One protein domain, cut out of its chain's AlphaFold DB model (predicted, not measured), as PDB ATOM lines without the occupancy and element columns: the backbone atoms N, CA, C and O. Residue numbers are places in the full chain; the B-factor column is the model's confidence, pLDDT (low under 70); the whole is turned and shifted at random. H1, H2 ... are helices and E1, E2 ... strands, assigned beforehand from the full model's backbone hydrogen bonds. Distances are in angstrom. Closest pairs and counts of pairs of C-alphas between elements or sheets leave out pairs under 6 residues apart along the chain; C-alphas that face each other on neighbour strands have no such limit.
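AT A GLANCE: This is residues 126 to 256 of the 276 residues of an uncharacterized protein of Calothrix sp. HK-06 (UniProt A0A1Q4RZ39). Two pairs of nearly antiparallel helices, H3 with H4 and H1 with the long H5, pack together with H5 crossing H4, while a small strand hairpin, E1 and E2, lies toward the other end of an elongated body. The short H2 packs on H3. The printed part has 131 residues, mostly helix, in the order H1 H2 H3 H4 E1 E2 H5, with one antiparallel sheet, E1 - E2. It is only just compact, close to loose, with a radius of gyration of the C-alphas of 16.5 A and spans of 56 by 35 by 24 A.

HOW THE PARTS SIT: E1, residues 203 to 206, and E2, residues 209 to 212, form an antiparallel hairpin, with N 204 and O 211 2.9 A apart, within hydrogen-bond range. Both are apart from H3, residues 163 to 179. H3 and H4, residues 183 to 195, touch as a helical hairpin at a shallow tilt of 12 degrees, closest at C-alphas Cys 176 and Arg 186, 5.9 A. H5, residues 233 to 254, touches H4 with residues 237 to 244 alone, at a steep tilt of 56 degrees; C-alphas Ala 192 and Lys 240 are closest, 6.1 A. H1, residues 126 to 136, touches H5 at a shallow tilt of 13 degrees, opposite ways, closest at C-alphas Val 126 and Ser 249, 6.9 A. H2, residues 141 to 144, touches H3, closest at C-alphas Tyr 144 and Gly 171, 4.5 A. Every O i to N i+4 pair is within hydrogen-bond range in H1, H3 and H4, and 17 of 18 in H5; H2 is too short for one.

IN THESE COORDINATES: From first to last C-alpha, H5 measures 32.0 A, H3 23.8 A, H4 18.2 A and H1 15.0 A. H1 begins at C-alpha 126 (202.697, 194.377, 74.202); H5 ends at C-alpha 254 (211.778, 183.833, 71.072).

THE WHOLE: The C-alphas farthest apart, Lys 222 and Ile 256, are 57.2 A apart. The printed part has no cut; the links H2 to H3 and E2 to H5 are long. The model's pLDDT is under 70 at residues 220 to 222 and 251 to 256.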
ATOM      1  N   VAL A 126     201.797 194.204  73.055       95.81
ATOM      2  CA  VAL A 126     202.697 194.377  74.202       95.81
ATOM      3  C   VAL A 126     203.101 195.843  74.385       95.81
ATOM      4  O   VAL A 126     203.251 196.296  75.524       95.81
ATOM      5  N   GLU A 127     203.234 196.613  73.303       96.44
ATOM      6  CA  GLU A 127     203.570 198.039  73.375       96.44
ATOM      7  C   GLU A 127     202.396 198.835  73.948       96.44
ATOM      8  O   GLU A 127     202.570 199.612  74.893       96.44
ATOM      9  N   ALA A 128     201.179 198.574  73.462       97.25
ATOM     10  CA  ALA A 128     199.965 199.179  74.003       97.25
ATOM     11  C   ALA A 128     199.766 198.827  75.487       97.25
ATOM     12  O   ALA A 128     199.473 199.708  76.305       97.25
ATOM     13  N   LEU A 129     199.988 197.563  75.872       97.62
ATOM     14  CA  LEU A 129     199.954 197.138  77.273       97.62
ATOM     15  C   LEU A 129     200.987 197.899  78.117       97.62
ATOM     16  O   LEU A 129     200.657 198.372  79.207       97.62
ATOM     17  N   SER A 130     202.218 198.042  77.624       97.62
ATOM     18  CA  SER A 130     203.293 198.774  78.304       97.62
ATOM     19  C   SER A 130     202.910 200.233  78.570       97.62
ATOM     20  O   SER A 130     203.061 200.724  79.695       97.62
ATOM     21  N   LEU A 131     202.335 200.919  77.574       97.69
ATOM     22  CA  LEU A 131     201.850 202.294  77.715       97.69
ATOM     23  C   LEU A 131     200.777 202.405  78.805       97.69
ATOM     24  O   LEU A 131     200.877 203.270  79.679       97.69
ATOM     25  N   VAL A 132     199.797 201.498  78.809       98.00
ATOM     26  CA  VAL A 132     198.736 201.473  79.826       98.00
ATOM     27  C   VAL A 132     199.294 201.166  81.219       98.00
ATOM     28  O   VAL A 132     198.909 201.821  82.187       98.00
ATOM     29  N   ILE A 133     200.231 200.221  81.350       97.31
ATOM     30  CA  ILE A 133     200.885 199.914  82.634       97.31
ATOM     31  C   ILE A 133     201.638 201.139  83.166       97.31
ATOM     32  O   ILE A 133     201.571 201.429  84.362       97.31
ATOM     33  N   ASN A 134     202.334 201.879  82.301       96.69
ATOM     34  CA  ASN A 134     203.052 203.088  82.701       96.69
ATOM     35  C   ASN A 134     202.105 204.206  83.151       96.69
ATOM     36  O   ASN A 134     202.409 204.891  84.125       96.69
ATOM     37  N   GLN A 135     200.940 204.345  82.513       95.50
ATOM     38  CA  GLN A 135     199.886 205.250  82.980       95.50
ATOM     39  C   GLN A 135     199.337 204.813  84.344       95.50
ATOM     40  O   GLN A 135     199.244 205.620  85.257       95.50
ATOM     41  N   ILE A 136     199.036 203.524  84.515       93.69
ATOM     42  CA  ILE A 136     198.490 202.960  85.758       93.69
ATOM     43  C   ILE A 136     199.386 203.217  86.973       93.69
ATOM     44  O   ILE A 136     198.871 203.461  88.062       93.69
ATOM     45  N   LYS A 137     200.712 203.224  86.792       92.44
ATOM     46  CA  LYS A 137     201.678 203.471  87.877       92.44
ATOM     47  C   LYS A 137     201.554 204.849  88.529       92.44
ATOM     48  O   LYS A 137     202.021 205.020  89.652       92.44
ATOM     49  N   THR A 138     200.967 205.829  87.844       93.69
ATOM     50  CA  THR A 138     200.831 207.203  88.354       93.69
ATOM     51  C   THR A 138     199.487 207.454  89.039       93.69
ATOM     52  O   THR A 138     199.273 208.528  89.600       93.69
ATOM     53  N   ILE A 139     198.581 206.474  89.020       95.81
ATOM     54  CA  ILE A 139     197.203 206.635  89.478       95.81
ATOM     55  C   ILE A 139     197.085 206.336  90.970       95.81
ATOM     56  O   ILE A 139     197.585 205.334  91.488       95.81
ATOM     57  N   ASN A 140     196.338 207.186  91.671       96.19
ATOM     58  CA  ASN A 140     195.873 206.893  93.014       96.19
ATOM     59  C   ASN A 140     194.507 206.192  92.966       96.19
ATOM     60  O   ASN A 140     193.468 206.834  92.849       96.19
ATOM     61  N   PHE A 141     194.497 204.862  93.057       97.88
ATOM     62  CA  PHE A 141     193.268 204.082  92.872       97.88
ATOM     63  C   PHE A 141     192.182 204.337  93.917       97.88
ATOM     64  O   PHE A 141     191.012 204.152  93.600       97.88
ATOM     65  N   SER A 142     192.530 204.826  95.110       96.56
ATOM     66  CA  SER A 142     191.529 205.215  96.114       96.56
ATOM     67  C   SER A 142     190.542 206.265  95.587       96.56
ATOM     68  O   SER A 142     189.372 206.236  95.957       96.56
ATOM     69  N   ASP A 143     190.976 207.128  94.660       97.69
ATOM     70  CA  ASP A 143     190.136 208.173  94.053       97.69
ATOM     71  C   ASP A 143     189.086 207.602  93.082       97.69
ATOM     72  O   ASP A 143     188.136 208.284  92.706       97.69
ATOM     73  N   TYR A 144     189.239 206.334  92.689       98.06
ATOM     74  CA  TYR A 144     188.362 205.619  91.758       98.06
ATOM     75  C   TYR A 144     187.497 204.562  92.450       98.06
ATOM     76  O   TYR A 144     186.863 203.745  91.768       98.06
ATOM     77  N   TYR A 145     187.470 204.552  93.787       98.06
ATOM     78  CA  TYR A 145     186.622 203.646  94.550       98.06
ATOM     79  C   TYR A 145     185.163 203.759  94.099       98.06
ATOM     80  O   TYR A 145     184.602 204.848  93.985       98.06
ATOM     81  N   ASP A 146     184.538 202.609  93.870       97.69
ATOM     82  CA  ASP A 146     183.123 202.525  93.543       97.69
ATOM     83  C   ASP A 146     182.512 201.292  94.211       97.69
ATOM     84  O   ASP A 146     182.935 200.156  93.982       97.69
ATOM     85  N   GLN A 147     181.474 201.542  95.011       96.31
ATOM     86  CA  GLN A 147     180.712 200.536  95.740       96.31
ATOM     87  C   GLN A 147     180.143 199.439  94.825       96.31
ATOM     88  O   GLN A 147     179.985 198.305  95.273       96.31
ATOM     89  N   GLN A 148     179.866 199.733  93.548       96.62
ATOM     90  CA  GLN A 148     179.396 198.744  92.573       96.62
ATOM     91  C   GLN A 148     180.396 197.593  92.371       96.62
ATOM     92  O   GLN A 148     179.987 196.471  92.066       96.62
ATOM     93  N   TYR A 149     181.691 197.862  92.538       95.38
ATOM     94  CA  TYR A 149     182.769 196.884  92.373       95.38
ATOM     95  C   TYR A 149     183.327 196.383  93.710       95.38
ATOM     96  O   TYR A 149     184.283 195.606  93.715       95.38
ATOM     97  N   ALA A 150     182.750 196.812  94.837       93.25
ATOM     98  CA  ALA A 150     183.141 196.323  96.149       93.25
ATOM     99  C   ALA A 150     182.890 194.812  96.266       93.25
ATOM    100  O   ALA A 150     181.931 194.267  95.709       93.25
ATOM    101  N   PHE A 151     183.754 194.113  97.004       87.31
ATOM    102  CA  PHE A 151     183.602 192.676  97.188       87.31
ATOM    103  C   PHE A 151     182.358 192.366  98.016       87.31
ATOM    104  O   PHE A 151     182.230 192.775  99.170       87.31
ATOM    105  N   ASN A 152     181.488 191.523  97.463       87.50
ATOM    106  CA  ASN A 152     180.459 190.841  98.239       87.50
ATOM    107  C   ASN A 152     181.116 189.720  99.050       87.50
ATOM    108  O   ASN A 152     181.059 188.546  98.680       87.50
ATOM    109  N   HIS A 153     181.811 190.098 100.125       86.31
ATOM    110  CA  HIS A 153     182.513 189.147 100.978       86.31
ATOM    111  C   HIS A 153     181.568 188.068 101.487       86.31
ATOM    112  O   HIS A 153     180.534 188.342 102.096       86.31
ATOM    113  N   LEU A 154     181.979 186.815 101.312       86.06
ATOM    114  CA  LEU A 154     181.351 185.715 102.021       86.06
ATOM    115  C   LEU A 154     181.720 185.813 103.502       86.06
ATOM    116  O   LEU A 154     182.782 186.323 103.870       86.06
ATOM    117  N   ALA A 155     180.908 185.215 104.373       84.44
ATOM    118  CA  ALA A 155     181.225 185.144 105.799       84.44
ATOM    119  C   ALA A 155     182.615 184.534 106.064       84.44
ATOM    120  O   ALA A 155     183.232 184.835 107.079       84.44
ATOM    121  N   ILE A 156     183.146 183.704 105.161       83.19
ATOM    122  CA  ILE A 156     184.491 183.114 105.248       83.19
ATOM    123  C   ILE A 156     185.624 184.012 104.730       83.19
ATOM    124  O   ILE A 156     186.769 183.685 104.999       83.19
ATOM    125  N   THR A 157     185.340 185.115 104.032       87.94
ATOM    126  CA  THR A 157     186.348 186.068 103.521       87.94
ATOM    127  C   THR A 157     186.203 187.472 104.101       87.94
ATOM    128  O   THR A 157     187.121 188.268 103.972       87.94
ATOM    129  N   SER A 158     185.103 187.771 104.799       88.25
ATOM    130  CA  SER A 158     184.916 189.051 105.492       88.25
ATOM    131  C   SER A 158     186.122 189.378 106.377       88.25
ATOM    132  O   SER A 158     186.503 188.557 107.220       88.25
ATOM    133  N   GLY A 159     186.706 190.564 106.179       89.94
ATOM    134  CA  GLY A 159     187.903 191.034 106.886       89.94
ATOM    135  C   GLY A 159     189.224 190.430 106.396       89.94
ATOM    136  O   GLY A 159     190.213 190.478 107.128       89.94
ATOM    137  N   ALA A 160     189.249 189.810 105.208       93.88
ATOM    138  CA  ALA A 160     190.458 189.220 104.630       93.88
ATOM    139  C   ALA A 160     191.534 190.255 104.303       93.88
ATOM    140  O   ALA A 160     192.712 189.918 104.375       93.88
ATOM    141  N   PHE A 161     191.158 191.485 103.970       95.25
ATOM    142  CA  PHE A 161     192.087 192.540 103.584       95.25
ATOM    143  C   PHE A 161     192.173 193.609 104.675       95.25
ATOM    144  O   PHE A 161     191.183 193.847 105.373       95.25
ATOM    145  N   PRO A 162     193.329 194.270 104.839       95.56
ATOM    146  CA  PRO A 162     193.337 195.558 105.503       95.56
ATOM    147  C   PRO A 162     192.552 196.579 104.662       95.56
ATOM    148  O   PRO A 162     192.645 196.590 103.434       95.56
ATOM    149  N   GLU A 163     191.774 197.430 105.331       94.94
ATOM    150  CA  GLU A 163     190.804 198.330 104.692       94.94
ATOM    151  C   GLU A 163     191.417 199.259 103.624       94.94
ATOM    152  O   GLU A 163     190.876 199.293 102.517       94.94
ATOM    153  N   PRO A 164     192.567 199.938 103.850       96.31
ATOM    154  CA  PRO A 164     193.156 200.797 102.818       96.31
ATOM    155  C   PRO A 164     193.524 200.037 101.534       96.31
ATOM    156  O   PRO A 164     193.354 200.549 100.432       96.31
ATOM    157  N   GLN A 165     194.000 198.797 101.661       96.94
ATOM    158  CA  GLN A 165     194.394 197.954 100.532       96.94
ATOM    159  C   GLN A 165     193.172 197.441  99.768       96.94
ATOM    160  O   GLN A 165     193.230 197.304  98.546       96.94
ATOM    161  N   GLU A 166     192.061 197.182 100.461       97.19
ATOM    162  CA  GLU A 166     190.801 196.823  99.810       97.19
ATOM    163  C   GLU A 166     190.218 197.997  99.016       97.19
ATOM    164  O   GLU A 166     189.782 197.802  97.882       97.19
ATOM    165  N   VAL A 167     190.273 199.214  99.565       97.81
ATOM    166  CA  VAL A 167     189.845 200.434  98.862       97.81
ATOM    167  C   VAL A 167     190.643 200.628  97.571       97.81
ATOM    168  O   VAL A 167     190.044 200.834  96.514       97.81
ATOM    169  N   GLU A 168     191.973 200.493  97.616       98.31
ATOM    170  CA  GLU A 168     192.802 200.589  96.407       98.31
ATOM    171  C   GLU A 168     192.505 199.472  95.395       98.31
ATOM    172  O   GLU A 168     192.422 199.741  94.196       98.31
ATOM    173  N   LEU A 169     192.300 198.233  95.852       98.31
ATOM    174  CA  LEU A 169     191.954 197.103  94.988       98.31
ATOM    175  C   LEU A 169     190.609 197.316  94.274       98.31
ATOM    176  O   LEU A 169     190.513 197.106  93.062       98.31
ATOM    177  N   VAL A 170     189.576 197.749  95.000       98.38
ATOM    178  CA  VAL A 170     188.256 198.057  94.422       98.38
ATOM    179  C   VAL A 170     188.364 199.222  93.442       98.38
ATOM    180  O   VAL A 170     187.834 199.144  92.330       98.38
ATOM    181  N   GLY A 171     189.104 200.268  93.808       98.56
ATOM    182  CA  GLY A 171     189.377 201.403  92.936       98.56
ATOM    183  C   GLY A 171     190.105 201.015  91.648       98.56
ATOM    184  O   GLY A 171     189.739 201.470  90.567       98.56
ATOM    185  N   TYR A 172     191.071 200.097  91.724       98.62
ATOM    186  CA  TYR A 172     191.763 199.552  90.557       98.62
ATOM    187  C   TYR A 172     190.827 198.774  89.632       98.62
ATOM    188  O   TYR A 172     190.857 198.965  88.414       98.62
ATOM    189  N   ILE A 173     189.969 197.915  90.191       98.50
ATOM    190  CA  ILE A 173     188.985 197.148  89.416       98.50
ATOM    191  C   ILE A 173     187.999 198.095  88.720       98.50
ATOM    192  O   ILE A 173     187.771 197.957  87.517       98.50
ATOM    193  N   SER A 174     187.459 199.070  89.457       98.56
ATOM    194  CA  SER A 174     186.578 200.124  88.939       98.56
ATOM    195  C   SER A 174     187.251 200.888  87.796       98.56
ATOM    196  O   SER A 174     186.690 200.983  86.699       98.56
ATOM    197  N   TYR A 175     188.496 201.333  88.002       98.50
ATOM    198  CA  TYR A 175     189.275 202.034  86.987       98.50
ATOM    199  C   TYR A 175     189.434 201.194  85.714       98.50
ATOM    200  O   TYR A 175     189.091 201.642  84.618       98.50
ATOM    201  N   CYS A 176     189.882 199.944  85.860       98.31
ATOM    202  CA  CYS A 176     190.072 199.029  84.740       98.31
ATOM    203  C   CYS A 176     188.771 198.804  83.961       98.31
ATOM    204  O   CYS A 176     188.782 198.785  82.734       98.31
ATOM    205  N   LYS A 177     187.637 198.646  84.651       98.12
ATOM    206  CA  LYS A 177     186.337 198.391  84.015       98.12
ATOM    207  C   LYS A 177     185.765 199.603  83.283       98.12
ATOM    208  O   LYS A 177     185.089 199.405  82.278       98.12
ATOM    209  N   LYS A 178     186.027 200.820  83.761       97.94
ATOM    210  CA  LYS A 178     185.445 202.053  83.205       97.94
ATOM    211  C   LYS A 178     186.329 202.749  82.177       97.94
ATOM    212  O   LYS A 178     185.808 203.321  81.223       97.94
ATOM    213  N   HIS A 179     187.645 202.725  82.377       97.62
ATOM    214  CA  HIS A 179     188.573 203.566  81.618       97.62
ATOM    215  C   HIS A 179     189.432 202.787  80.616       97.62
ATOM    216  O   HIS A 179     189.886 203.377  79.638       97.62
ATOM    217  N   ILE A 180     189.615 201.474  80.791       97.94
ATOM    218  CA  ILE A 180     190.381 200.653  79.842       97.94
ATOM    219  C   ILE A 180     189.431 200.058  78.804       97.94
ATOM    220  O   ILE A 180     188.638 199.165  79.111       97.94
ATOM    221  N   GLN A 181     189.508 200.567  77.573       96.62
ATOM    222  CA  GLN A 181     188.614 200.167  76.482       96.62
ATOM    223  C   GLN A 181     189.018 198.830  75.860       96.62
ATOM    224  O   GLN A 181     188.157 197.969  75.665       96.62
ATOM    225  N   ASP A 182     190.318 198.641  75.620       97.38
ATOM    226  CA  ASP A 182     190.857 197.394  75.085       97.38
ATOM    227  C   ASP A 182     190.552 196.228  76.035       97.38
ATOM    228  O   ASP A 182     190.924 196.229  77.214       97.38
ATOM    229  N   ILE A 183     189.816 195.243  75.520       96.38
ATOM    230  CA  ILE A 183     189.310 194.120  76.308       96.38
ATOM    231  C   ILE A 183     190.451 193.204  76.756       96.38
ATOM    232  O   ILE A 183     190.439 192.762  77.907       96.38
ATOM    233  N   SER A 184     191.435 192.957  75.893       96.38
ATOM    234  CA  SER A 184     192.573 192.084  76.181       96.38
ATOM    235  C   SER A 184     193.447 192.683  77.273       96.38
ATOM    236  O   SER A 184     193.702 192.028  78.287       96.38
ATOM    237  N   ILE A 185     193.813 193.961  77.136       98.06
ATOM    238  CA  ILE A 185     194.565 194.706  78.151       98.06
ATOM    239  C   ILE A 185     193.784 194.728  79.465       98.06
ATOM    240  O   ILE A 185     194.321 194.364  80.511       98.06
ATOM    241  N   ARG A 186     192.494 195.081  79.433       98.12
ATOM    242  CA  ARG A 186     191.652 195.104  80.638       98.12
ATOM    243  C   ARG A 186     191.611 193.748  81.343       98.12
ATOM    244  O   ARG A 186     191.692 193.705  82.570       98.12
ATOM    245  N   ASN A 187     191.484 192.651  80.601       97.56
ATOM    246  CA  ASN A 187     191.451 191.306  81.172       97.56
ATOM    247  C   ASN A 187     192.782 190.943  81.843       97.56
ATOM    248  O   ASN A 187     192.766 190.423  82.957       97.56
ATOM    249  N   ILE A 188     193.918 191.283  81.228       97.69
ATOM    250  CA  ILE A 188     195.250 191.081  81.819       97.69
ATOM    251  C   ILE A 188     195.420 191.883  83.112       97.69
ATOM    252  O   ILE A 188     195.869 191.337  84.120       97.69
ATOM    253  N   LEU A 189     195.012 193.153  83.119       98.31
ATOM    254  CA  LEU A 189     195.068 194.015  84.302       98.31
ATOM    255  C   LEU A 189     194.231 193.445  85.460       98.31
ATOM    256  O   LEU A 189     194.712 193.289  86.584       98.31
ATOM    257  N   LEU A 190     192.986 193.049  85.184       98.38
ATOM    258  CA  LEU A 190     192.113 192.431  86.186       98.38
ATOM    259  C   LEU A 190     192.672 191.092  86.689       98.38
ATOM    260  O   LEU A 190     192.580 190.786  87.880       98.38
ATOM    261  N   PHE A 191     193.280 190.299  85.806       97.88
ATOM    262  CA  PHE A 191     193.917 189.040  86.181       97.88
ATOM    263  C   PHE A 191     195.157 189.259  87.060       97.88
ATOM    264  O   PHE A 191     195.378 188.514  88.018       97.88
ATOM    265  N   ALA A 192     195.931 190.316  86.806       97.88
ATOM    266  CA  ALA A 192     197.045 190.714  87.659       97.88
ATOM    267  C   ALA A 192     196.574 191.019  89.092       97.88
ATOM    268  O   ALA A 192     197.158 190.500  90.046       97.88
ATOM    269  N   ALA A 193     195.476 191.772  89.247       98.06
ATOM    270  CA  ALA A 193     194.864 192.030  90.554       98.06
ATOM    271  C   ALA A 193     194.402 190.739  91.248       98.06
ATOM    272  O   ALA A 193     194.632 190.549  92.443       98.06
ATOM    273  N   PHE A 194     193.824 189.803  90.494       96.75
ATOM    274  CA  PHE A 194     193.439 188.495  91.021       96.75
ATOM    275  C   PHE A 194     194.639 187.674  91.527       96.75
ATOM    276  O   PHE A 194     194.557 187.007  92.561       96.75
ATOM    277  N   CYS A 195     195.782 187.751  90.844       96.06
ATOM    278  CA  CYS A 195     196.979 186.994  91.206       96.06
ATOM    279  C   CYS A 195     197.615 187.440  92.532       96.06
ATOM    280  O   CYS A 195     198.318 186.643  93.156       96.06
ATOM    281  N   ILE A 196     197.376 188.681  92.963       96.81
ATOM    282  CA  ILE A 196     197.990 189.269  94.163       96.81
ATOM    283  C   ILE A 196     197.079 189.261  95.395       96.81
ATOM    284  O   ILE A 196     197.515 189.686  96.461       96.81
ATOM    285  N   LEU A 197     195.837 188.765  95.289       95.50
ATOM    286  CA  LEU A 197     194.872 188.776  96.401       95.50
ATOM    287  C   LEU A 197     195.421 188.104  97.662       95.50
ATOM    288  O   LEU A 197     195.182 188.569  98.776       95.50
ATOM    289  N   GLU A 198     196.183 187.015  97.507       94.62
ATOM    290  CA  GLU A 198     196.877 186.448  98.656       94.62
ATOM    291  C   GLU A 198     197.895 187.464  99.185       94.62
ATOM    292  O   GLU A 198     197.796 187.825 100.343       94.62
ATOM    293  N   ASP A 199     198.810 187.993  98.378       96.12
ATOM    294  CA  ASP A 199     199.936 188.827  98.832       96.12
ATOM    295  C   ASP A 199     199.522 190.095  99.626       96.12
ATOM    296  O   ASP A 199     200.255 190.512 100.525       96.12
ATOM    297  N   ILE A 200     198.332 190.651  99.367       97.06
ATOM    298  CA  ILE A 200     197.801 191.854 100.045       97.06
ATOM    299  C   ILE A 200     196.790 191.563 101.172       97.06
ATOM    300  O   ILE A 200     196.256 192.481 101.788       97.06
ATOM    301  N   SER A 201     196.483 190.289 101.441       95.94
ATOM    302  CA  SER A 201     195.496 189.888 102.458       95.94
ATOM    303  C   SER A 201     196.141 189.368 103.743       95.94
ATOM    304  O   SER A 201     197.298 188.948 103.778       95.94
ATOM    305  N   TYR A 202     195.347 189.257 104.800       96.06
ATOM    306  CA  TYR A 202     195.669 188.497 106.005       96.06
ATOM    307  C   TYR A 202     195.563 186.979 105.816       96.06
ATOM    308  O   TYR A 202     195.812 186.224 106.752       96.06
ATOM    309  N   THR A 203     195.167 186.493 104.640       94.00
ATOM    310  CA  THR A 203     194.834 185.076 104.444       94.00
ATOM    311  C   THR A 203     195.902 184.339 103.647       94.00
ATOM    312  O   THR A 203     196.529 184.913 102.763       94.00
ATOM    313  N   ARG A 204     196.134 183.058 103.943       91.06
ATOM    314  CA  ARG A 204     196.945 182.145 103.120       91.06
ATOM    315  C   ARG A 204     196.149 180.876 102.843       91.06
ATOM    316  O   ARG A 204     195.509 180.347 103.755       91.06
ATOM    317  N   LYS A 205     196.228 180.366 101.612       87.81
ATOM    318  CA  LYS A 205     195.637 179.069 101.258       87.81
ATOM    319  C   LYS A 205     196.320 177.938 102.034       87.81
ATOM    320  O   LYS A 205     197.547 177.825 102.023       87.81
ATOM    321  N   ASP A 206     195.527 177.089 102.678       83.94
ATOM    322  CA  ASP A 206     195.995 175.920 103.420       83.94
ATOM    323  C   ASP A 206     195.064 174.723 103.193       83.94
ATOM    324  O   ASP A 206     194.134 174.456 103.959       83.94
ATOM    325  N   GLY A 207     195.292 174.020 102.081       80.94
ATOM    326  CA  GLY A 207     194.386 172.974 101.617       80.94
ATOM    327  C   GLY A 207     192.988 173.543 101.377       80.94
ATOM    328  O   GLY A 207     192.833 174.527 100.660       80.94
ATOM    329  N   GLN A 208     191.978 172.947 102.013       79.12
ATOM    330  CA  GLN A 208     190.579 173.378 101.893       79.12
ATOM    331  C   GLN A 208     190.209 174.599 102.758       79.12
ATOM    332  O   GLN A 208     189.059 175.030 102.740       79.12
ATOM    333  N   TYR A 209     191.145 175.137 103.547       84.69
ATOM    334  CA  TYR A 209     190.886 176.227 104.487       84.69
ATOM    335  C   TYR A 209     191.740 177.465 104.196       84.69
ATOM    336  O   TYR A 209     192.775 177.408 103.529       84.69
ATOM    337  N   LEU A 210     191.315 178.596 104.764       88.81
ATOM    338  CA  LEU A 210     192.133 179.799 104.876       88.81
ATOM    339  C   LEU A 210     192.791 179.836 106.253       88.81
ATOM    340  O   LEU A 210     192.108 179.783 107.280       88.81
ATOM    341  N   ARG A 211     194.118 179.976 106.277       90.81
ATOM    342  CA  ARG A 211     194.839 180.378 107.488       90.81
ATOM    343  C   ARG A 211     194.844 181.892 107.590       90.81
ATOM    344  O   ARG A 211     195.186 182.572 106.625       90.81
ATOM    345  N   TRP A 212     194.489 182.385 108.768       93.31
ATOM    346  CA  TRP A 212     194.371 183.804 109.071       93.31
ATOM    347  C   TRP A 212     195.576 184.277 109.865       93.31
ATOM    348  O   TRP A 212     195.915 183.679 110.885       93.31
ATOM    349  N   ASP A 213     196.212 185.330 109.373       94.31
ATOM    350  CA  ASP A 213     197.296 186.026 110.048       94.31
ATOM    351  C   ASP A 213     196.816 186.656 111.363       94.31
ATOM    352  O   ASP A 213     195.663 187.080 111.474       94.31
ATOM    353  N   SER A 214     197.700 186.734 112.355       92.00
ATOM    354  CA  SER A 214     197.388 187.283 113.674       92.00
ATOM    355  C   SER A 214     196.992 188.755 113.676       92.00
ATOM    356  O   SER A 214     196.248 189.167 114.562       92.00
ATOM    357  N   ARG A 215     197.395 189.523 112.657       92.75
ATOM    358  CA  ARG A 215     196.952 190.910 112.448       92.75
ATOM    359  C   ARG A 215     195.473 191.017 112.051       92.75
ATOM    360  O   ARG A 215     194.927 192.114 112.075       92.75
ATOM    361  N   SER A 216     194.814 189.912 111.690       90.88
ATOM    362  CA  SER A 216     193.377 189.897 111.403       90.88
ATOM    363  C   SER A 216     192.535 189.787 112.672       90.88
ATOM    364  O   SER A 216     192.808 188.966 113.551       90.88
ATOM    365  N   SER A 217     191.390 190.474 112.686       83.31
ATOM    366  CA  SER A 217     190.332 190.316 113.699       83.31
ATOM    367  C   SER A 217     189.719 188.905 113.759       83.31
ATOM    368  O   SER A 217     188.910 188.606 114.639       83.31
ATOM    369  N   ARG A 218     190.089 188.013 112.830       82.81
ATOM    370  CA  ARG A 218     189.581 186.639 112.720       82.81
ATOM    371  C   ARG A 218     190.577 185.555 113.106       82.81
ATOM    372  O   ARG A 218     190.239 184.373 113.001       82.81
ATOM    373  N   SER A 219     191.766 185.914 113.585       78.56
ATOM    374  CA  SER A 219     192.701 184.931 114.131       78.56
ATOM    375  C   SER A 219     192.117 184.294 115.402       78.56
ATOM    376  O   SER A 219     192.056 184.907 116.462       78.56
ATOM    377  N   ARG A 220     191.609 183.059 115.281       69.50
ATOM    378  CA  ARG A 220     190.976 182.286 116.376       69.50
ATOM    379  C   ARG A 220     191.779 181.042 116.780       69.50
ATOM    380  O   ARG A 220     191.297 180.203 117.539       69.50
ATOM    381  N   GLY A 221     192.979 180.878 116.224       69.06
ATOM    382  CA  GLY A 221     193.844 179.733 116.497       69.06
ATOM    383  C   GLY A 221     194.522 179.833 117.864       69.06
ATOM    384  O   GLY A 221     194.898 180.914 118.298       69.06
ATOM    385  N   LYS A 222     194.739 178.690 118.532       69.88
ATOM    386  CA  LYS A 222     195.526 178.630 119.784       69.88
ATOM    387  C   LYS A 222     197.002 178.989 119.589       69.88
ATOM    388  O   LYS A 222     197.671 179.348 120.548       69.88
ATOM    389  N   LYS A 223     197.516 178.806 118.371       79.62
ATOM    390  CA  LYS A 223     198.864 179.207 117.971       79.62
ATOM    391  C   LYS A 223     198.742 180.384 117.027       79.62
ATOM    392  O   LYS A 223     197.979 180.315 116.064       79.62
ATOM    393  N   GLU A 224     199.511 181.420 117.317       86.19
ATOM    394  CA  GLU A 224     199.625 182.580 116.456       86.19
ATOM    395  C   GLU A 224     200.197 182.164 115.095       86.19
ATOM    396  O   GLU A 224     201.158 181.393 115.015       86.19
ATOM    397  N   PHE A 225     199.581 182.642 114.017       90.00
ATOM    398  CA  PHE A 225     200.076 182.447 112.662       90.00
ATOM    399  C   PHE A 225     200.539 183.792 112.110       90.00
ATOM    400  O   PHE A 225     199.730 184.694 111.927       90.00
ATOM    401  N   CYS A 226     201.834 183.900 111.821       91.94
ATOM    402  CA  CYS A 226     202.397 185.012 111.070       91.94
ATOM    403  C   CYS A 226     202.617 184.562 109.626       91.94
ATOM    404  O   CYS A 226     203.390 183.645 109.338       91.94
ATOM    405  N   LYS A 227     201.911 185.207 108.704       92.88
ATOM    406  CA  LYS A 227     202.007 184.960 107.269       92.88
ATOM    407  C   LYS A 227     203.317 185.497 106.679       92.88
ATOM    408  O   LYS A 227     203.742 185.012 105.628       92.88
ATOM    409  N   GLY A 228     203.966 186.436 107.365       93.19
ATOM    410  CA  GLY A 228     205.104 187.207 106.870       93.19
ATOM    411  C   GLY A 228     204.665 188.591 106.398       93.19
ATOM    412  O   GLY A 228     203.713 189.161 106.929       93.19
ATOM    413  N   GLU A 229     205.352 189.141 105.408       94.75
ATOM    414  CA  GLU A 229     204.995 190.435 104.827       94.75
ATOM    415  C   GLU A 229     203.589 190.401 104.196       94.75
ATOM    416  O   GLU A 229     203.210 189.423 103.548       94.75
ATOM    417  N   ILE A 230     202.813 191.464 104.425       96.38
ATOM    418  CA  ILE A 230     201.564 191.746 103.709       96.38
ATOM    419  C   ILE A 230     201.849 193.011 102.917       96.38
ATOM    420  O   ILE A 230     202.148 194.045 103.513       96.38
ATOM    421  N   LEU A 231     201.824 192.895 101.594       97.12
ATOM    422  CA  LEU A 231     202.237 193.974 100.708       97.12
ATOM    423  C   LEU A 231     201.165 195.063 100.630       97.12
ATOM    424  O   LEU A 231     199.967 194.789 100.750       97.12
ATOM    425  N   LEU A 232     201.595 196.295 100.358       97.75
ATOM    426  CA  LEU A 232     200.686 197.339  99.896       97.75
ATOM    427  C   LEU A 232     200.148 196.959  98.513       97.75
ATOM    428  O   LEU A 232     200.860 196.353  97.706       97.75
ATOM    429  N   PHE A 233     198.900 197.336  98.225       98.12
ATOM    430  CA  PHE A 233     198.271 197.012  96.945       98.12
ATOM    431  C   PHE A 233     199.096 197.540  95.766       98.12
ATOM    432  O   PHE A 233     199.437 196.758  94.879       98.12
ATOM    433  N   LYS A 234     199.488 198.822  95.804       96.94
ATOM    434  CA  LYS A 234     200.344 199.454  94.783       96.94
ATOM    435  C   LYS A 234     201.636 198.677  94.515       96.94
ATOM    436  O   LYS A 234     201.957 198.406  93.359       96.94
ATOM    437  N   ASP A 235     202.345 198.249  95.554       97.12
ATOM    438  CA  ASP A 235     203.610 197.522  95.388       97.12
ATOM    439  C   ASP A 235     203.387 196.143  94.759       97.12
ATOM    440  O   ASP A 235     204.082 195.750  93.815       97.12
ATOM    441  N   ALA A 236     202.378 195.415  95.244       98.00
ATOM    442  CA  ALA A 236     202.039 194.094  94.735       98.00
ATOM    443  C   ALA A 236     201.583 194.148  93.268       98.00
ATOM    444  O   ALA A 236     202.053 193.346  92.453       98.00
ATOM    445  N   ILE A 237     200.715 195.103  92.909       98.25
ATOM    446  CA  ILE A 237     200.198 195.220  91.542       98.25
ATOM    447  C   ILE A 237     201.289 195.683  90.577       98.25
ATOM    448  O   ILE A 237     201.441 195.083  89.516       98.25
ATOM    449  N   HIS A 238     202.130 196.655  90.950       97.12
ATOM    450  CA  HIS A 238     203.243 197.098  90.104       97.12
ATOM    451  C   HIS A 238     204.248 195.979  89.850       97.12
ATOM    452  O   HIS A 238     204.687 195.789  88.711       97.12
ATOM    453  N   LYS A 239     204.580 195.201  90.886       96.62
ATOM    454  CA  LYS A 239     205.447 194.031  90.746       96.62
ATOM    455  C   LYS A 239     204.832 192.992  89.810       96.62
ATOM    456  O   LYS A 239     205.521 192.500  88.920       96.62
ATOM    457  N   LYS A 240     203.543 192.672  89.976       97.31
ATOM    458  CA  LYS A 240     202.851 191.680  89.138       97.31
ATOM    459  C   LYS A 240     202.737 192.128  87.681       97.31
ATOM    460  O   LYS A 240     203.007 191.328  86.795       97.31
ATOM    461  N   LEU A 241     202.394 193.388  87.428       97.19
ATOM    462  CA  LEU A 241     202.316 193.940  86.074       97.19
ATOM    463  C   LEU A 241     203.687 193.983  85.395       97.19
ATOM    464  O   LEU A 241     203.791 193.652  84.221       97.19
ATOM    465  N   SER A 242     204.743 194.324  86.139       95.62
ATOM    466  CA  SER A 242     206.112 194.309  85.606       95.62
ATOM    467  C   SER A 242     206.569 192.888  85.268       95.62
ATOM    468  O   SER A 242     207.203 192.691  84.238       95.62
ATOM    469  N   GLN A 243     206.207 191.898  86.095       95.06
ATOM    470  CA  GLN A 243     206.435 190.484  85.785       95.06
ATOM    471  C   GLN A 243     205.721 190.085  84.486       95.06
ATOM    472  O   GLN A 243     206.367 189.592  83.573       95.06
ATOM    473  N   ILE A 244     204.411 190.343  84.390       94.94
ATOM    474  CA  ILE A 244     203.604 190.002  83.206       94.94
ATOM    475  C   ILE A 244     204.196 190.629  81.942       94.94
ATOM    476  O   ILE A 244     204.354 189.946  80.937       94.94
ATOM    477  N   LEU A 245     204.549 191.917  81.998       94.81
ATOM    478  CA  LEU A 245     205.133 192.618  80.860       94.81
ATOM    479  C   LEU A 245     206.476 192.003  80.447       94.81
ATOM    480  O   LEU A 245     206.685 191.763  79.265       94.81
ATOM    481  N   SER A 246     207.351 191.699  81.411       93.06
ATOM    482  CA  SER A 246     208.637 191.046  81.141       93.06
ATOM    483  C   SER A 246     208.463 189.676  80.483       93.06
ATOM    484  O   SER A 246     209.166 189.372  79.522       93.06
ATOM    485  N   ASP A 247     207.535 188.859  80.982       91.62
ATOM    486  CA  ASP A 247     207.282 187.516  80.450       91.62
ATOM    487  C   ASP A 247     206.744 187.585  79.006       91.62
ATOM    488  O   ASP A 247     207.153 186.805  78.144       91.62
ATOM    489  N   LEU A 248     205.876 188.562  78.716       91.56
ATOM    490  CA  LEU A 248     205.348 188.802  77.369       91.56
ATOM    491  C   LEU A 248     206.423 189.309  76.402       91.56
ATOM    492  O   LEU A 248     206.533 188.792  75.292       91.56
ATOM    493  N   SER A 249     207.248 190.272  76.816       88.56
ATOM    494  CA  SER A 249     208.322 190.811  75.973       88.56
ATOM    495  C   SER A 249     209.375 189.761  75.614       88.56
ATOM    496  O   SER A 249     209.849 189.736  74.480       88.56
ATOM    497  N   ASN A 250     209.715 188.857  76.535       82.50
ATOM    498  CA  ASN A 250     210.661 187.776  76.245       82.50
ATOM    499  C   ASN A 250     210.106 186.795  75.200       82.50
ATOM    500  O   ASN A 250     210.842 186.314  74.345       82.50
ATOM    501  N   SER A 251     208.793 186.567  75.201       69.25
ATOM    502  CA  SER A 251     208.166 185.654  74.247       69.25
ATOM    503  C   SER A 251     208.031 186.179  72.826       69.25
ATOM    504  O   SER A 251     208.114 185.404  71.877       69.25
ATOM    505  N   SER A 252     207.884 187.496  72.653       58.00
ATOM    506  CA  SER A 252     207.973 188.099  71.321       58.00
ATOM    507  C   SER A 252     209.365 187.913  70.709       58.00
ATOM    508  O   SER A 252     209.474 187.763  69.496       58.00
ATOM    509  N   VAL A 253     210.416 187.858  71.535       48.47
ATOM    510  CA  VAL A 253     211.808 187.705  71.079       48.47
ATOM    511  C   VAL A 253     212.136 186.252  70.711       48.47
ATOM    512  O   VAL A 253     212.829 186.030  69.726       48.47
ATOM    513  N   GLU A 254     211.590 185.259  71.416       47.00
ATOM    514  CA  GLU A 254     211.778 183.833  71.072       47.00
ATOM    515  C   GLU A 254     211.031 183.398  69.796       47.00
ATOM    516  O   GLU A 254     211.273 182.312  69.277       47.00
ATOM    517  N   SER A 255     210.138 184.236  69.256       41.97
ATOM    518  CA  SER A 255     209.322 183.886  68.085       41.97
ATOM    519  C   SER A 255     209.952 184.190  66.720       41.97
ATOM    520  O   SER A 255     209.393 183.763  65.710       41.97
ATOM    521  N   ILE A 256     211.110 184.866  66.644       47.16
ATOM    522  CA  ILE A 256     211.858 185.050  65.386       47.16
ATOM    523  C   ILE A 256     213.365 185.158  65.666       47.16
ATOM    524  O   ILE A 256     213.832 186.185  66.152       47.16
TER     525      ILE A 256